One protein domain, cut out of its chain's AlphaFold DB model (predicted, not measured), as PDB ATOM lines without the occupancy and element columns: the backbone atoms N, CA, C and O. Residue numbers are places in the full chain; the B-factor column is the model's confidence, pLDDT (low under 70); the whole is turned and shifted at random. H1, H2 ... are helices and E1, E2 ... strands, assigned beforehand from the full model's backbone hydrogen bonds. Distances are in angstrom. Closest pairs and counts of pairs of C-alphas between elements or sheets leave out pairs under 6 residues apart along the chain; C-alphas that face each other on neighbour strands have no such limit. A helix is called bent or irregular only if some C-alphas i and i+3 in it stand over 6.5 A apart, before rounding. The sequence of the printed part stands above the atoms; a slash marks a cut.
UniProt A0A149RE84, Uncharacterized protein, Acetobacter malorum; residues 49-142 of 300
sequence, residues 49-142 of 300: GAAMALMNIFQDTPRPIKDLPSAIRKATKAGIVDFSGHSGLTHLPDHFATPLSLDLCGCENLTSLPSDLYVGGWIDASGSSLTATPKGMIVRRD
ATOM      1  N   GLY A  49     -13.779 -40.994  13.706       50.25
ATOM      2  CA  GLY A  49     -14.897 -40.177  13.228       50.25
ATOM      3  C   GLY A  49     -14.449 -38.855  12.596       50.25
ATOM      4  O   GLY A  49     -14.935 -38.495  11.526       50.25
ATOM      5  N   ALA A  50     -13.474 -38.166  13.197       49.31
ATOM      6  CA  ALA A  50     -12.883 -36.955  12.630       49.31
ATOM      7  C   ALA A  50     -12.106 -37.241  11.331       49.31
ATOM      8  O   ALA A  50     -12.245 -36.489  10.369       49.31
ATOM      9  N   ALA A  51     -11.344 -38.341  11.265       47.16
ATOM     10  CA  ALA A  51     -10.686 -38.783  10.029       47.16
ATOM     11  C   ALA A  51     -11.691 -39.041   8.906       47.16
ATOM     12  O   ALA A  51     -11.466 -38.613   7.777       47.16
ATOM     13  N   MET A  52     -12.784 -39.743   9.207       50.69
ATOM     14  CA  MET A  52     -13.818 -40.082   8.229       50.69
ATOM     15  C   MET A  52     -14.594 -38.843   7.767       50.69
ATOM     16  O   MET A  52     -14.857 -38.705   6.575       50.69
ATOM     17  N   ALA A  53     -14.904 -37.915   8.678       50.50
ATOM     18  CA  ALA A  53     -15.522 -36.632   8.343       50.50
ATOM     19  C   ALA A  53     -14.613 -35.788   7.439       50.50
ATOM     20  O   ALA A  53     -15.061 -35.302   6.405       50.50
ATOM     21  N   LEU A  54     -13.321 -35.700   7.779       48.81
ATOM     22  CA  LEU A  54     -12.310 -35.058   6.945       48.81
ATOM     23  C   LEU A  54     -12.255 -35.729   5.573       48.81
ATOM     24  O   LEU A  54     -12.499 -35.058   4.582       48.81
ATOM     25  N   MET A  55     -12.041 -37.047   5.492       47.84
ATOM     26  CA  MET A  55     -11.971 -37.776   4.217       47.84
ATOM     27  C   MET A  55     -13.200 -37.582   3.318       47.84
ATOM     28  O   MET A  55     -13.032 -37.576   2.102       47.84
ATOM     29  N   ASN A  56     -14.398 -37.399   3.880       46.97
ATOM     30  CA  ASN A  56     -15.608 -37.108   3.107       46.97
ATOM     31  C   ASN A  56     -15.640 -35.671   2.551       46.97
ATOM     32  O   ASN A  56     -16.042 -35.502   1.406       46.97
ATOM     33  N   ILE A  57     -15.153 -34.662   3.290       44.94
ATOM     34  CA  ILE A  57     -15.053 -33.263   2.810       44.94
ATOM     35  C   ILE A  57     -14.188 -33.168   1.538       44.94
ATOM     36  O   ILE A  57     -14.462 -32.374   0.643       44.94
ATOM     37  N   PHE A  58     -13.157 -34.008   1.408       43.62
ATOM     38  CA  PHE A  58     -12.235 -33.955   0.265       43.62
ATOM     39  C   PHE A  58     -12.724 -34.671  -1.001       43.62
ATOM     40  O   PHE A  58     -12.076 -34.530  -2.042       43.62
ATOM     41  N   GLN A  59     -13.824 -35.432  -0.946       43.94
ATOM     42  CA  GLN A  59     -14.319 -36.189  -2.105       43.94
ATOM     43  C   GLN A  59     -14.892 -35.286  -3.211       43.94
ATOM     44  O   GLN A  59     -14.799 -35.657  -4.378       43.94
ATOM     45  N   ASP A  60     -15.370 -34.083  -2.869       39.72
ATOM     46  CA  ASP A  60     -15.989 -33.128  -3.806       39.72
ATOM     47  C   ASP A  60     -15.044 -32.005  -4.279       39.72
ATOM     48  O   ASP A  60     -15.464 -31.019  -4.888       39.72
ATOM     49  N   THR A  61     -13.737 -32.142  -4.046       39.50
ATOM     50  CA  THR A  61     -12.763 -31.126  -4.469       39.50
ATOM     51  C   THR A  61     -12.383 -31.306  -5.943       39.50
ATOM     52  O   THR A  61     -12.010 -32.408  -6.354       39.50
ATOM     53  N   PRO A  62     -12.426 -30.247  -6.782       36.81
ATOM     54  CA  PRO A  62     -12.296 -30.374  -8.240       36.81
ATOM     55  C   PRO A  62     -10.912 -30.846  -8.717       36.81
ATOM     56  O   PRO A  62     -10.727 -31.105  -9.909       36.81
ATOM     57  N   ARG A  63      -9.929 -30.985  -7.816       38.03
ATOM     58  CA  ARG A  63      -8.667 -31.691  -8.064       38.03
ATOM     59  C   ARG A  63      -8.245 -32.430  -6.790       38.03
ATOM     60  O   ARG A  63      -7.980 -31.761  -5.795       38.03
ATOM     61  N   PRO A  64      -8.090 -33.765  -6.808       38.97
ATOM     62  CA  PRO A  64      -7.498 -34.460  -5.678       38.97
ATOM     63  C   PRO A  64      -6.059 -33.967  -5.501       38.97
ATOM     64  O   PRO A  64      -5.213 -34.147  -6.383       38.97
ATOM     65  N   ILE A  65      -5.767 -33.334  -4.364       45.25
ATOM     66  CA  ILE A  65      -4.385 -33.115  -3.931       45.25
ATOM     67  C   ILE A  65      -3.791 -34.518  -3.749       45.25
ATOM     68  O   ILE A  65      -4.251 -35.281  -2.898       45.25
ATOM     69  N   LYS A  66      -2.809 -34.879  -4.587       43.09
ATOM     70  CA  LYS A  66      -2.285 -36.254  -4.716       43.09
ATOM     71  C   LYS A  66      -1.832 -36.891  -3.392       43.09
ATOM     72  O   LYS A  66      -1.872 -38.113  -3.291       43.09
ATOM     73  N   ASP A  67      -1.496 -36.079  -2.388       44.62
ATOM     74  CA  ASP A  67      -0.901 -36.510  -1.114       44.62
ATOM     75  C   ASP A  67      -1.780 -36.229   0.127       44.62
ATOM     76  O   ASP A  67      -1.438 -36.590   1.259       44.62
ATOM     77  N   LEU A  68      -2.953 -35.626  -0.070       47.22
ATOM     78  CA  LEU A  68      -3.864 -35.208   0.997       47.22
ATOM     79  C   LEU A  68      -4.489 -36.386   1.770       47.22
ATOM     80  O   LEU A  68      -4.495 -36.335   3.001       47.22
ATOM     81  N   PRO A  69      -4.900 -37.503   1.125       46.31
ATOM     82  CA  PRO A  69      -5.380 -38.681   1.852       46.31
ATOM     83  C   PRO A  69      -4.314 -39.312   2.761       46.31
ATOM     84  O   PRO A  69      -4.645 -39.846   3.818       46.31
ATOM     85  N   SER A  70      -3.027 -39.249   2.394       45.38
ATOM     86  CA  SER A  70      -1.926 -39.748   3.232       45.38
ATOM     87  C   SER A  70      -1.611 -38.839   4.420       45.38
ATOM     88  O   SER A  70      -1.327 -39.360   5.499       45.38
ATOM     89  N   ALA A  71      -1.703 -37.517   4.254       41.50
ATOM     90  CA  ALA A  71      -1.534 -36.550   5.340       41.50
ATOM     91  C   ALA A  71      -2.683 -36.644   6.367       41.50
ATOM     92  O   ALA A  71      -2.432 -36.797   7.562       41.50
ATOM     93  N   ILE A  72      -3.938 -36.737   5.904       47.44
ATOM     94  CA  ILE A  72      -5.116 -36.976   6.765       47.44
ATOM     95  C   ILE A  72      -5.008 -38.317   7.509       47.44
ATOM     96  O   ILE A  72      -5.367 -38.415   8.679       47.44
ATOM     97  N   ARG A  73      -4.472 -39.367   6.872       43.69
ATOM     98  CA  ARG A  73      -4.283 -40.679   7.519       43.69
ATOM     99  C   ARG A  73      -3.162 -40.684   8.571       43.69
ATOM    100  O   ARG A  73      -3.157 -41.549   9.441       43.69
ATOM    101  N   LYS A  74      -2.210 -39.746   8.499       46.09
ATOM    102  CA  LYS A  74      -1.133 -39.565   9.492       46.09
ATOM    103  C   LYS A  74      -1.584 -38.690  10.679       46.09
ATOM    104  O   LYS A  74      -1.111 -38.904  11.793       46.09
ATOM    105  N   ALA A  75      -2.535 -37.780  10.442       45.41
ATOM    106  CA  ALA A  75      -3.080 -36.793  11.382       45.41
ATOM    107  C   ALA A  75      -3.765 -37.372  12.642       45.41
ATOM    108  O   ALA A  75      -3.777 -36.771  13.714       45.41
ATOM    109  N   THR A  76      -4.332 -38.574  12.582       52.41
ATOM    110  CA  THR A  76      -5.277 -39.005  13.627       52.41
ATOM    111  C   THR A  76      -4.676 -39.594  14.899       52.41
ATOM    112  O   THR A  76      -5.428 -39.921  15.810       52.41
ATOM    113  N   LYS A  77      -3.346 -39.665  15.045       52.06
ATOM    114  CA  LYS A  77      -2.717 -40.226  16.260       52.06
ATOM    115  C   LYS A  77      -2.425 -39.199  17.369       52.06
ATOM    116  O   LYS A  77      -2.155 -39.606  18.494       52.06
ATOM    117  N   ALA A  78      -2.482 -37.896  17.069       56.97
ATOM    118  CA  ALA A  78      -2.091 -36.819  17.993       56.97
ATOM    119  C   ALA A  78      -3.180 -35.755  18.251       56.97
ATOM    120  O   ALA A  78      -2.949 -34.827  19.020       56.97
ATOM    121  N   GLY A  79      -4.360 -35.871  17.628       73.62
ATOM    122  CA  GLY A  79      -5.407 -34.845  17.737       73.62
ATOM    123  C   GLY A  79      -5.091 -33.555  16.965       73.62
ATOM    124  O   GLY A  79      -5.524 -32.480  17.378       73.62
ATOM    125  N   ILE A  80      -4.329 -33.659  15.869       80.06
ATOM    126  CA  ILE A  80      -3.885 -32.542  15.021       80.06
ATOM    127  C   ILE A  80      -4.002 -32.967  13.554       80.06
ATOM    128  O   ILE A  80      -3.574 -34.059  13.199       80.06
ATOM    129  N   VAL A  81      -4.542 -32.110  12.691       81.88
ATOM    130  CA  VAL A  81      -4.432 -32.259  11.236       81.88
ATOM    131  C   VAL A  81      -3.104 -31.659  10.790       81.88
ATOM    132  O   VAL A  81      -2.947 -30.448  10.841       81.88
ATOM    133  N   ASP A  82      -2.149 -32.502  10.405       80.56
ATOM    134  CA  ASP A  82      -0.761 -32.101  10.145       80.56
ATOM    135  C   ASP A  82      -0.418 -32.143   8.645       80.56
ATOM    136  O   ASP A  82      -0.374 -33.212   8.026       80.56
ATOM    137  N   PHE A  83      -0.175 -30.962   8.083       83.44
ATOM    138  CA  PHE A  83       0.368 -30.715   6.747       83.44
ATOM    139  C   PHE A  83       1.737 -30.018   6.796       83.44
ATOM    140  O   PHE A  83       2.210 -29.541   5.762       83.44
ATOM    141  N   SER A  84       2.377 -29.943   7.963       84.00
ATOM    142  CA  SER A  84       3.621 -29.200   8.141       84.00
ATOM    143  C   SER A  84       4.718 -29.638   7.158       84.00
ATOM    144  O   SER A  84       4.869 -30.813   6.805       84.00
ATOM    145  N   GLY A  85       5.470 -28.662   6.649       80.06
ATOM    146  CA  GLY A  85       6.543 -28.829   5.670       80.06
ATOM    147  C   GLY A  85       6.081 -29.262   4.277       80.06
ATOM    148  O   GLY A  85       6.915 -29.528   3.408       80.06
ATOM    149  N   HIS A  86       4.771 -29.362   4.027       78.25
ATOM    150  CA  HIS A  86       4.261 -29.829   2.745       78.25
ATOM    151  C   HIS A  86       4.295 -28.713   1.694       78.25
ATOM    152  O   HIS A  86       3.282 -28.085   1.383       78.25
ATOM    153  N   SER A  87       5.459 -28.501   1.083       77.12
ATOM    154  CA  SER A  87       5.670 -27.464   0.063       77.12
ATOM    155  C   SER A  87       4.768 -27.611  -1.170       77.12
ATOM    156  O   SER A  87       4.513 -26.632  -1.856       77.12
ATOM    157  N   GLY A  88       4.216 -28.795  -1.458       75.69
ATOM    158  CA  GLY A  88       3.239 -28.976  -2.543       75.69
ATOM    159  C   GLY A  88       1.826 -28.447  -2.246       75.69
ATOM    160  O   GLY A  88       0.992 -28.408  -3.152       75.69
ATOM    161  N   LEU A  89       1.524 -28.076  -0.994       79.81
ATOM    162  CA  LEU A  89       0.198 -27.600  -0.605       79.81
ATOM    163  C   LEU A  89       0.037 -26.136  -1.029       79.81
ATOM    164  O   LEU A  89       0.738 -25.261  -0.536       79.81
ATOM    165  N   THR A  90      -0.888 -25.880  -1.951       81.38
ATOM    166  CA  THR A  90      -1.127 -24.535  -2.509       81.38
ATOM    167  C   THR A  90      -2.418 -23.891  -2.014       81.38
ATOM    168  O   THR A  90      -2.534 -22.668  -1.991       81.38
ATOM    169  N   HIS A  91      -3.381 -24.720  -1.618       80.06
ATOM    170  CA  HIS A  91      -4.676 -24.341  -1.073       80.06
ATOM    171  C   HIS A  91      -5.206 -25.496  -0.220       80.06
ATOM    172  O   HIS A  91      -4.876 -26.662  -0.464       80.06
ATOM    173  N   LEU A  92      -6.040 -25.167   0.761       80.38
ATOM    174  CA  LEU A  92      -6.978 -26.124   1.338       80.38
ATOM    175  C   LEU A  92      -8.250 -26.135   0.477       80.38
ATOM    176  O   LEU A  92      -8.507 -25.165  -0.236       80.38
ATOM    177  N   PRO A  93      -9.056 -27.201   0.529       70.69
ATOM    178  CA  PRO A  93     -10.393 -27.176  -0.043       70.69
ATOM    179  C   PRO A  93     -11.278 -26.092   0.539       70.69
ATOM    180  O   PRO A  93     -11.161 -25.753   1.718       70.69
ATOM    181  N   ASP A  94     -12.254 -25.678  -0.257       73.75
ATOM    182  CA  ASP A  94     -13.416 -24.952   0.240       73.75
ATOM    183  C   ASP A  94     -14.139 -25.780   1.315       73.75
ATOM    184  O   ASP A  94     -14.120 -27.015   1.277       73.75
ATOM    185  N   HIS A  95     -14.765 -25.111   2.287       73.00
ATOM    186  CA  HIS A  95     -15.501 -25.763   3.375       73.00
ATOM    187  C   HIS A  95     -14.653 -26.658   4.294       73.00
ATOM    188  O   HIS A  95     -15.193 -27.487   5.032       73.00
ATOM    189  N   PHE A  96     -13.322 -26.505   4.295       78.19
ATOM    190  CA  PHE A  96     -12.467 -27.243   5.221       78.19
ATOM    191  C   PHE A  96     -12.827 -26.902   6.674       78.19
ATOM    192  O   PHE A  96     -12.694 -25.762   7.126       78.19
ATOM    193  N   ALA A  97     -13.205 -27.927   7.434       78.25
ATOM    194  CA  ALA A  97     -13.523 -27.811   8.846       78.25
ATOM    195  C   ALA A  97     -12.902 -28.964   9.637       78.25
ATOM    196  O   ALA A  97     -12.968 -30.127   9.236       78.25
ATOM    197  N   THR A  98     -12.326 -28.655  10.798       75.81
ATOM    198  CA  THR A  98     -11.816 -29.660  11.735       75.81
ATOM    199  C   THR A  98     -12.092 -29.249  13.182       75.81
ATOM    200  O   THR A  98     -11.894 -28.086  13.535       75.81
ATOM    201  N   PRO A  99     -12.529 -30.164  14.068       77.50
ATOM    202  CA  PRO A  99     -12.618 -29.880  15.501       77.50
ATOM    203  C   PRO A  99     -11.240 -29.891  16.187       77.50
ATOM    204  O   PRO A  99     -11.129 -29.512  17.351       77.50
ATOM    205  N   LEU A 100     -10.203 -30.353  15.484       83.19
ATOM    206  CA  LEU A 100      -8.837 -30.498  15.980       83.19
ATOM    207  C   LEU A 100      -8.010 -29.236  15.706       83.19
ATOM    208  O   LEU A 100      -8.503 -28.263  15.135       83.19
ATOM    209  N   SER A 101      -6.742 -29.258  16.110       88.69
ATOM    210  CA  SER A 101      -5.767 -28.272  15.637       88.69
ATOM    211  C   SER A 101      -5.337 -28.559  14.197       88.69
ATOM    212  O   SER A 101      -5.459 -29.694  13.733       88.69
ATOM    213  N   LEU A 102      -4.823 -27.544  13.510       90.56
ATOM    214  CA  LEU A 102      -4.380 -27.603  12.120       90.56
ATOM    215  C   LEU A 102      -2.953 -27.053  12.005       90.56
ATOM    216  O   LEU A 102      -2.718 -25.879  12.270       90.56
ATOM    217  N   ASP A 103      -2.018 -27.900  11.596       91.44
ATOM    218  CA  ASP A 103      -0.623 -27.536  11.369       91.44
ATOM    219  C   ASP A 103      -0.345 -27.445   9.861       91.44
ATOM    220  O   ASP A 103      -0.470 -28.419   9.123       91.44
ATOM    221  N   LEU A 104      -0.026 -26.241   9.406       92.69
ATOM    222  CA  LEU A 104       0.343 -25.826   8.051       92.69
ATOM    223  C   LEU A 104       1.736 -25.167   8.062       92.69
ATOM    224  O   LEU A 104       2.102 -24.473   7.109       92.69
ATOM    225  N   CYS A 105       2.498 -25.316   9.152       93.75
ATOM    226  CA  CYS A 105       3.800 -24.683   9.314       93.75
ATOM    227  C   CYS A 105       4.736 -25.111   8.176       93.75
ATOM    228  O   CYS A 105       4.873 -26.297   7.888       93.75
ATOM    229  N   GLY A 106       5.386 -24.170   7.497       90.50
ATOM    230  CA  GLY A 106       6.291 -24.455   6.381       90.50
ATOM    231  C   GLY A 106       5.595 -24.894   5.086       90.50
ATOM    232  O   GLY A 106       6.254 -25.402   4.177       90.50
ATOM    233  N   CYS A 107       4.278 -24.708   4.951       88.19
ATOM    234  CA  CYS A 107       3.595 -24.804   3.659       88.19
ATOM    235  C   CYS A 107       3.884 -23.556   2.804       88.19
ATOM    236  O   CYS A 107       3.015 -22.715   2.587       88.19
ATOM    237  N   GLU A 108       5.116 -23.434   2.308       90.31
ATOM    238  CA  GLU A 108       5.631 -22.225   1.644       90.31
ATOM    239  C   GLU A 108       4.809 -21.784   0.420       90.31
ATOM    240  O   GLU A 108       4.727 -20.595   0.136       90.31
ATOM    241  N   ASN A 109       4.152 -22.711  -0.288       86.88
ATOM    242  CA  ASN A 109       3.330 -22.397  -1.466       86.88
ATOM    243  C   ASN A 109       1.838 -22.174  -1.152       86.88
ATOM    244  O   ASN A 109       1.052 -21.934  -2.073       86.88
ATOM    245  N   LEU A 110       1.429 -22.242   0.120       88.19
ATOM    246  CA  LEU A 110       0.059 -21.961   0.539       88.19
ATOM    247  C   LEU A 110      -0.175 -20.449   0.514       88.19
ATOM    248  O   LEU A 110       0.407 -19.711   1.302       88.19
ATOM    249  N   THR A 111      -1.027 -19.991  -0.403       90.81
ATOM    250  CA  THR A 111      -1.229 -18.549  -0.662       90.81
ATOM    251  C   THR A 111      -2.540 -17.993  -0.121       90.81
ATOM    252  O   THR A 111      -2.698 -16.775  -0.002       90.81
ATOM    253  N   SER A 112      -3.481 -18.872   0.228       89.69
ATOM    254  CA  SER A 112      -4.773 -18.507   0.804       89.69
ATOM    255  C   SER A 112      -5.331 -19.619   1.694       89.69
ATOM    256  O   SER A 112      -4.967 -20.788   1.560       89.69
ATOM    257  N   LEU A 113      -6.234 -19.232   2.595       90.75
ATOM    258  CA  LEU A 113      -7.094 -20.132   3.361       90.75
ATOM    259  C   LEU A 113      -8.548 -19.954   2.879       90.75
ATOM    260  O   LEU A 113      -8.897 -18.852   2.440       90.75
ATOM    261  N   PRO A 114      -9.400 -20.991   2.963       84.06
ATOM    262  CA  PRO A 114     -10.807 -20.894   2.587       84.06
ATOM    263  C   PRO A 114     -11.556 -19.968   3.556       84.06
ATOM    264  O   PRO A 114     -11.253 -19.919   4.750       84.06
ATOM    265  N   SER A 115     -12.523 -19.193   3.057       84.06
ATOM    266  CA  SER A 115     -13.203 -18.156   3.856       84.06
ATOM    267  C   SER A 115     -14.042 -18.671   5.008       84.06
ATOM    268  O   SER A 115     -14.271 -17.964   5.983       84.06
ATOM    269  N   ASP A 116     -14.469 -19.911   4.916       77.56
ATOM    270  CA  ASP A 116     -15.261 -20.601   5.916       77.56
ATOM    271  C   ASP A 116     -14.441 -21.631   6.701       77.56
ATOM    272  O   ASP A 116     -15.001 -22.540   7.312       77.56
ATOM    273  N   LEU A 117     -13.111 -21.467   6.713       85.38
ATOM    274  CA  LEU A 117     -12.213 -22.302   7.495       85.38
ATOM    275  C   LEU A 117     -12.643 -22.325   8.967       85.38
ATOM    276  O   LEU A 117     -12.630 -21.296   9.651       85.38
ATOM    277  N   TYR A 118     -12.952 -23.522   9.459       84.00
ATOM    278  CA  TYR A 118     -13.240 -23.773  10.866       84.00
ATOM    279  C   TYR A 118     -12.171 -24.668  11.495       84.00
ATOM    280  O   TYR A 118     -11.945 -25.796  11.053       84.00
ATOM    281  N   VAL A 119     -11.554 -24.186  12.576       87.00
ATOM    282  CA  VAL A 119     -10.578 -24.935  13.377       87.00
ATOM    283  C   VAL A 119     -10.987 -24.886  14.851       87.00
ATOM    284  O   VAL A 119     -10.961 -23.839  15.503       87.00
ATOM    285  N   GLY A 120     -11.379 -26.039  15.397       84.31
ATOM    286  CA  GLY A 120     -11.760 -26.195  16.805       84.31
ATOM    287  C   GLY A 120     -10.574 -26.138  17.779       84.31
ATOM    288  O   GLY A 120     -10.767 -25.899  18.972       84.31
ATOM    289  N   GLY A 121      -9.354 -26.334  17.276       89.38
ATOM    290  CA  GLY A 121      -8.100 -26.147  18.000       89.38
ATOM    291  C   GLY A 121      -7.382 -24.842  17.646       89.38
ATOM    292  O   GLY A 121      -8.004 -23.798  17.448       89.38
ATOM    293  N   TRP A 122      -6.052 -24.913  17.622       93.81
ATOM    294  CA  TRP A 122      -5.167 -23.854  17.124       93.81
ATOM    295  C   TRP A 122      -4.840 -24.076  15.644       93.81
ATOM    296  O   TRP A 122      -4.937 -25.205  15.158       93.81
ATOM    297  N   ILE A 123      -4.430 -23.017  14.948       94.75
ATOM    298  CA  ILE A 123      -3.853 -23.090  13.602       94.75
ATOM    299  C   ILE A 123      -2.423 -22.545  13.617       94.75
ATOM    300  O   ILE A 123      -2.181 -21.472  14.169       94.75
ATOM    301  N   ASP A 124      -1.495 -23.273  13.002       96.62
ATOM    302  CA  ASP A 124      -0.147 -22.784  12.705       96.62
ATOM    303  C   ASP A 124       0.060 -22.779  11.194       96.62
ATOM    304  O   ASP A 124       0.069 -23.833  10.581       96.62
ATOM    305  N   ALA A 125       0.191 -21.607  10.580       96.69
ATOM    306  CA  ALA A 125       0.555 -21.452   9.172       96.69
ATOM    307  C   ALA A 125       1.850 -20.646   9.018       96.69
ATOM    308  O   ALA A 125       2.038 -19.950   8.019       96.69
ATOM    309  N   SER A 126       2.738 -20.719  10.011       97.75
ATOM    310  CA  SER A 126       4.032 -20.038   9.990       97.75
ATOM    311  C   SER A 126       4.841 -20.410   8.746       97.75
ATOM    312  O   SER A 126       4.841 -21.564   8.325       97.75
ATOM    313  N   GLY A 127       5.541 -19.444   8.153       95.75
ATOM    314  CA  GLY A 127       6.362 -19.650   6.955       95.75
ATOM    315  C   GLY A 127       5.568 -19.953   5.677       95.75
ATOM    316  O   GLY A 127       6.144 -20.414   4.696       95.75
ATOM    317  N   SER A 128       4.251 -19.735   5.671       95.31
ATOM    318  CA  SER A 128       3.439 -19.805   4.451       95.31
ATOM    319  C   SER A 128       3.475 -18.491   3.660       95.31
ATOM    320  O   SER A 128       3.711 -17.416   4.216       95.31
ATOM    321  N   SER A 129       3.164 -18.557   2.364       94.88
ATOM    322  CA  SER A 129       3.040 -17.379   1.487       94.88
ATOM    323  C   SER A 129       1.629 -16.773   1.492       94.88
ATOM    324  O   SER A 129       1.128 -16.319   0.458       94.88
ATOM    325  N   LEU A 130       0.951 -16.793   2.645       93.94
ATOM    326  CA  LEU A 130      -0.363 -16.173   2.794       93.94
ATOM    327  C   LEU A 130      -0.258 -14.667   2.564       93.94
ATOM    328  O   LEU A 130       0.466 -13.976   3.268       93.94
ATOM    329  N   THR A 131      -1.041 -14.146   1.622       88.06
ATOM    330  CA  THR A 131      -1.083 -12.696   1.338       88.06
ATOM    331  C   THR A 131      -2.118 -11.962   2.190       88.06
ATOM    332  O   THR A 131      -1.941 -10.795   2.555       88.06
ATOM    333  N   ALA A 132      -3.189 -12.665   2.547       85.00
ATOM    334  CA  ALA A 132      -4.229 -12.240   3.465       85.00
ATOM    335  C   ALA A 132      -4.822 -13.472   4.155       85.00
ATOM    336  O   ALA A 132      -4.774 -14.589   3.635       85.00
ATOM    337  N   THR A 133      -5.436 -13.254   5.309       82.00
ATOM    338  CA  THR A 133      -6.301 -14.249   5.951       82.00
ATOM    339  C   THR A 133      -7.760 -13.940   5.613       82.00
ATOM    340  O   THR A 133      -8.131 -12.770   5.462       82.00
ATOM    341  N   PRO A 134      -8.608 -14.960   5.423       83.00
ATOM    342  CA  PRO A 134      -9.903 -14.743   4.816       83.00
ATOM    343  C   PRO A 134     -10.942 -14.304   5.858       83.00
ATOM    344  O   PRO A 134     -10.865 -14.632   7.044       83.00
ATOM    345  N   LYS A 135     -11.937 -13.533   5.410       82.50
ATOM    346  CA  LYS A 135     -13.064 -13.123   6.260       82.50
ATOM    347  C   LYS A 135     -13.902 -14.341   6.626       82.50
ATOM    348  O   LYS A 135     -14.208 -15.123   5.740       82.50
ATOM    349  N   GLY A 136     -14.341 -14.424   7.882       75.12
ATOM    350  CA  GLY A 136     -15.220 -15.500   8.348       75.12
ATOM    351  C   GLY A 136     -14.495 -16.730   8.893       75.12
ATOM    352  O   GLY A 136     -15.162 -17.603   9.433       75.12
ATOM    353  N   MET A 137     -13.157 -16.770   8.831       84.19
ATOM    354  CA  MET A 137     -12.366 -17.826   9.462       84.19
ATOM    355  C   MET A 137     -12.615 -17.862  10.973       84.19
ATOM    356  O   MET A 137     -12.502 -16.842  11.657       84.19
ATOM    357  N   ILE A 138     -12.912 -19.051  11.495       83.00
ATOM    358  CA  ILE A 138     -13.148 -19.285  12.921       83.00
ATOM    359  C   ILE A 138     -12.059 -20.210  13.451       83.00
ATOM    360  O   ILE A 138     -11.958 -21.368  13.051       83.00
ATOM    361  N   VAL A 139     -11.287 -19.709  14.415       86.94
ATOM    362  CA  VAL A 139     -10.291 -20.485  15.162       86.94
ATOM    363  C   VAL A 139     -10.577 -20.327  16.648       86.94
ATOM    364  O   VAL A 139     -10.658 -19.210  17.158       86.94
ATOM    365  N   ARG A 140     -10.769 -21.446  17.349       86.69
ATOM    366  CA  ARG A 140     -11.202 -21.455  18.759       86.69
ATOM    367  C   ARG A 140     -10.065 -21.289  19.767       86.69
ATOM    368  O   ARG A 140     -10.333 -21.125  20.954       86.69
ATOM    369  N   ARG A 141      -8.808 -21.390  19.333       93.19
ATOM    370  CA  ARG A 141      -7.626 -21.190  20.183       93.19
ATOM    371  C   ARG A 141      -6.657 -20.207  19.535       93.19
ATOM    372  O   ARG A 141      -7.054 -19.087  19.224       93.19
ATOM    373  N   ASP A 142      -5.402 -20.608  19.388       96.38
ATOM    374  CA  ASP A 142      -4.326 -19.743  18.930       96.38
ATOM    375  C   ASP A 142      -4.269 -19.695  17.397       96.38
ATOM    376  O   ASP A 142      -4.539 -20.692  16.722       96.38
TER     377      ASP A 142
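Overview. This is residues 49 to 142 of the 300 residues of an uncharacterized protein of Acetobacter malorum (UniProt A0A149RE84). With little regular structure, residues 80 to 142 wind in stacked turns, a short solenoid, and the helical hairpin of H1 and H2 caps the end where E1 lies. The 94 printed residues hold H1, H2, E1, E2 in that order, the strands a parallel pair; the class is mixed, with 26 residues in named elements. The whole is compact, radius of gyration of the C-alphas 12.0 A, spanning 31 by 28 by 23 A.

Along the chain. Find C-alpha 49 at (-14.897, -40.177, 13.228); H1 runs from there to residue 60, 18.5 A, only just irregular, with C-alphas 57 and 60 6.7 A apart. H2 is residues 68 to 75, 10.5 A. E1 is residues 80 to 82, 5.8 A; E2, residues 101 to 103, 6.7 A, ends at C-alpha 103 (-0.623, -27.536, 11.369).

Arrangement. H1 touches H2 with residues 51 to 55 alone, closest C-alphas Ala 51 and Ile 72 at 6.7 A, a shallow tilt of 11 degrees, opposite ways. The closest C-alphas of H2 and E1, Ala 75 and Val 81, are 4.7 A apart. Look at E1 and E2: N 81 and O 101 are within hydrogen-bond range at 2.8 A. Residues 102 to 103 of E2 pair, parallel, with 123 to 124. Every O i to N i+4 pair is within range in H2, 6 of 8 in H1.

Size, cuts and confidence. The farthest C-alphas, Gly 49 and Thr 131, are 33.0 A apart. The printed part has no cut; the link E1 to E2 is long. Residues 49 to 78 have pLDDT under 70.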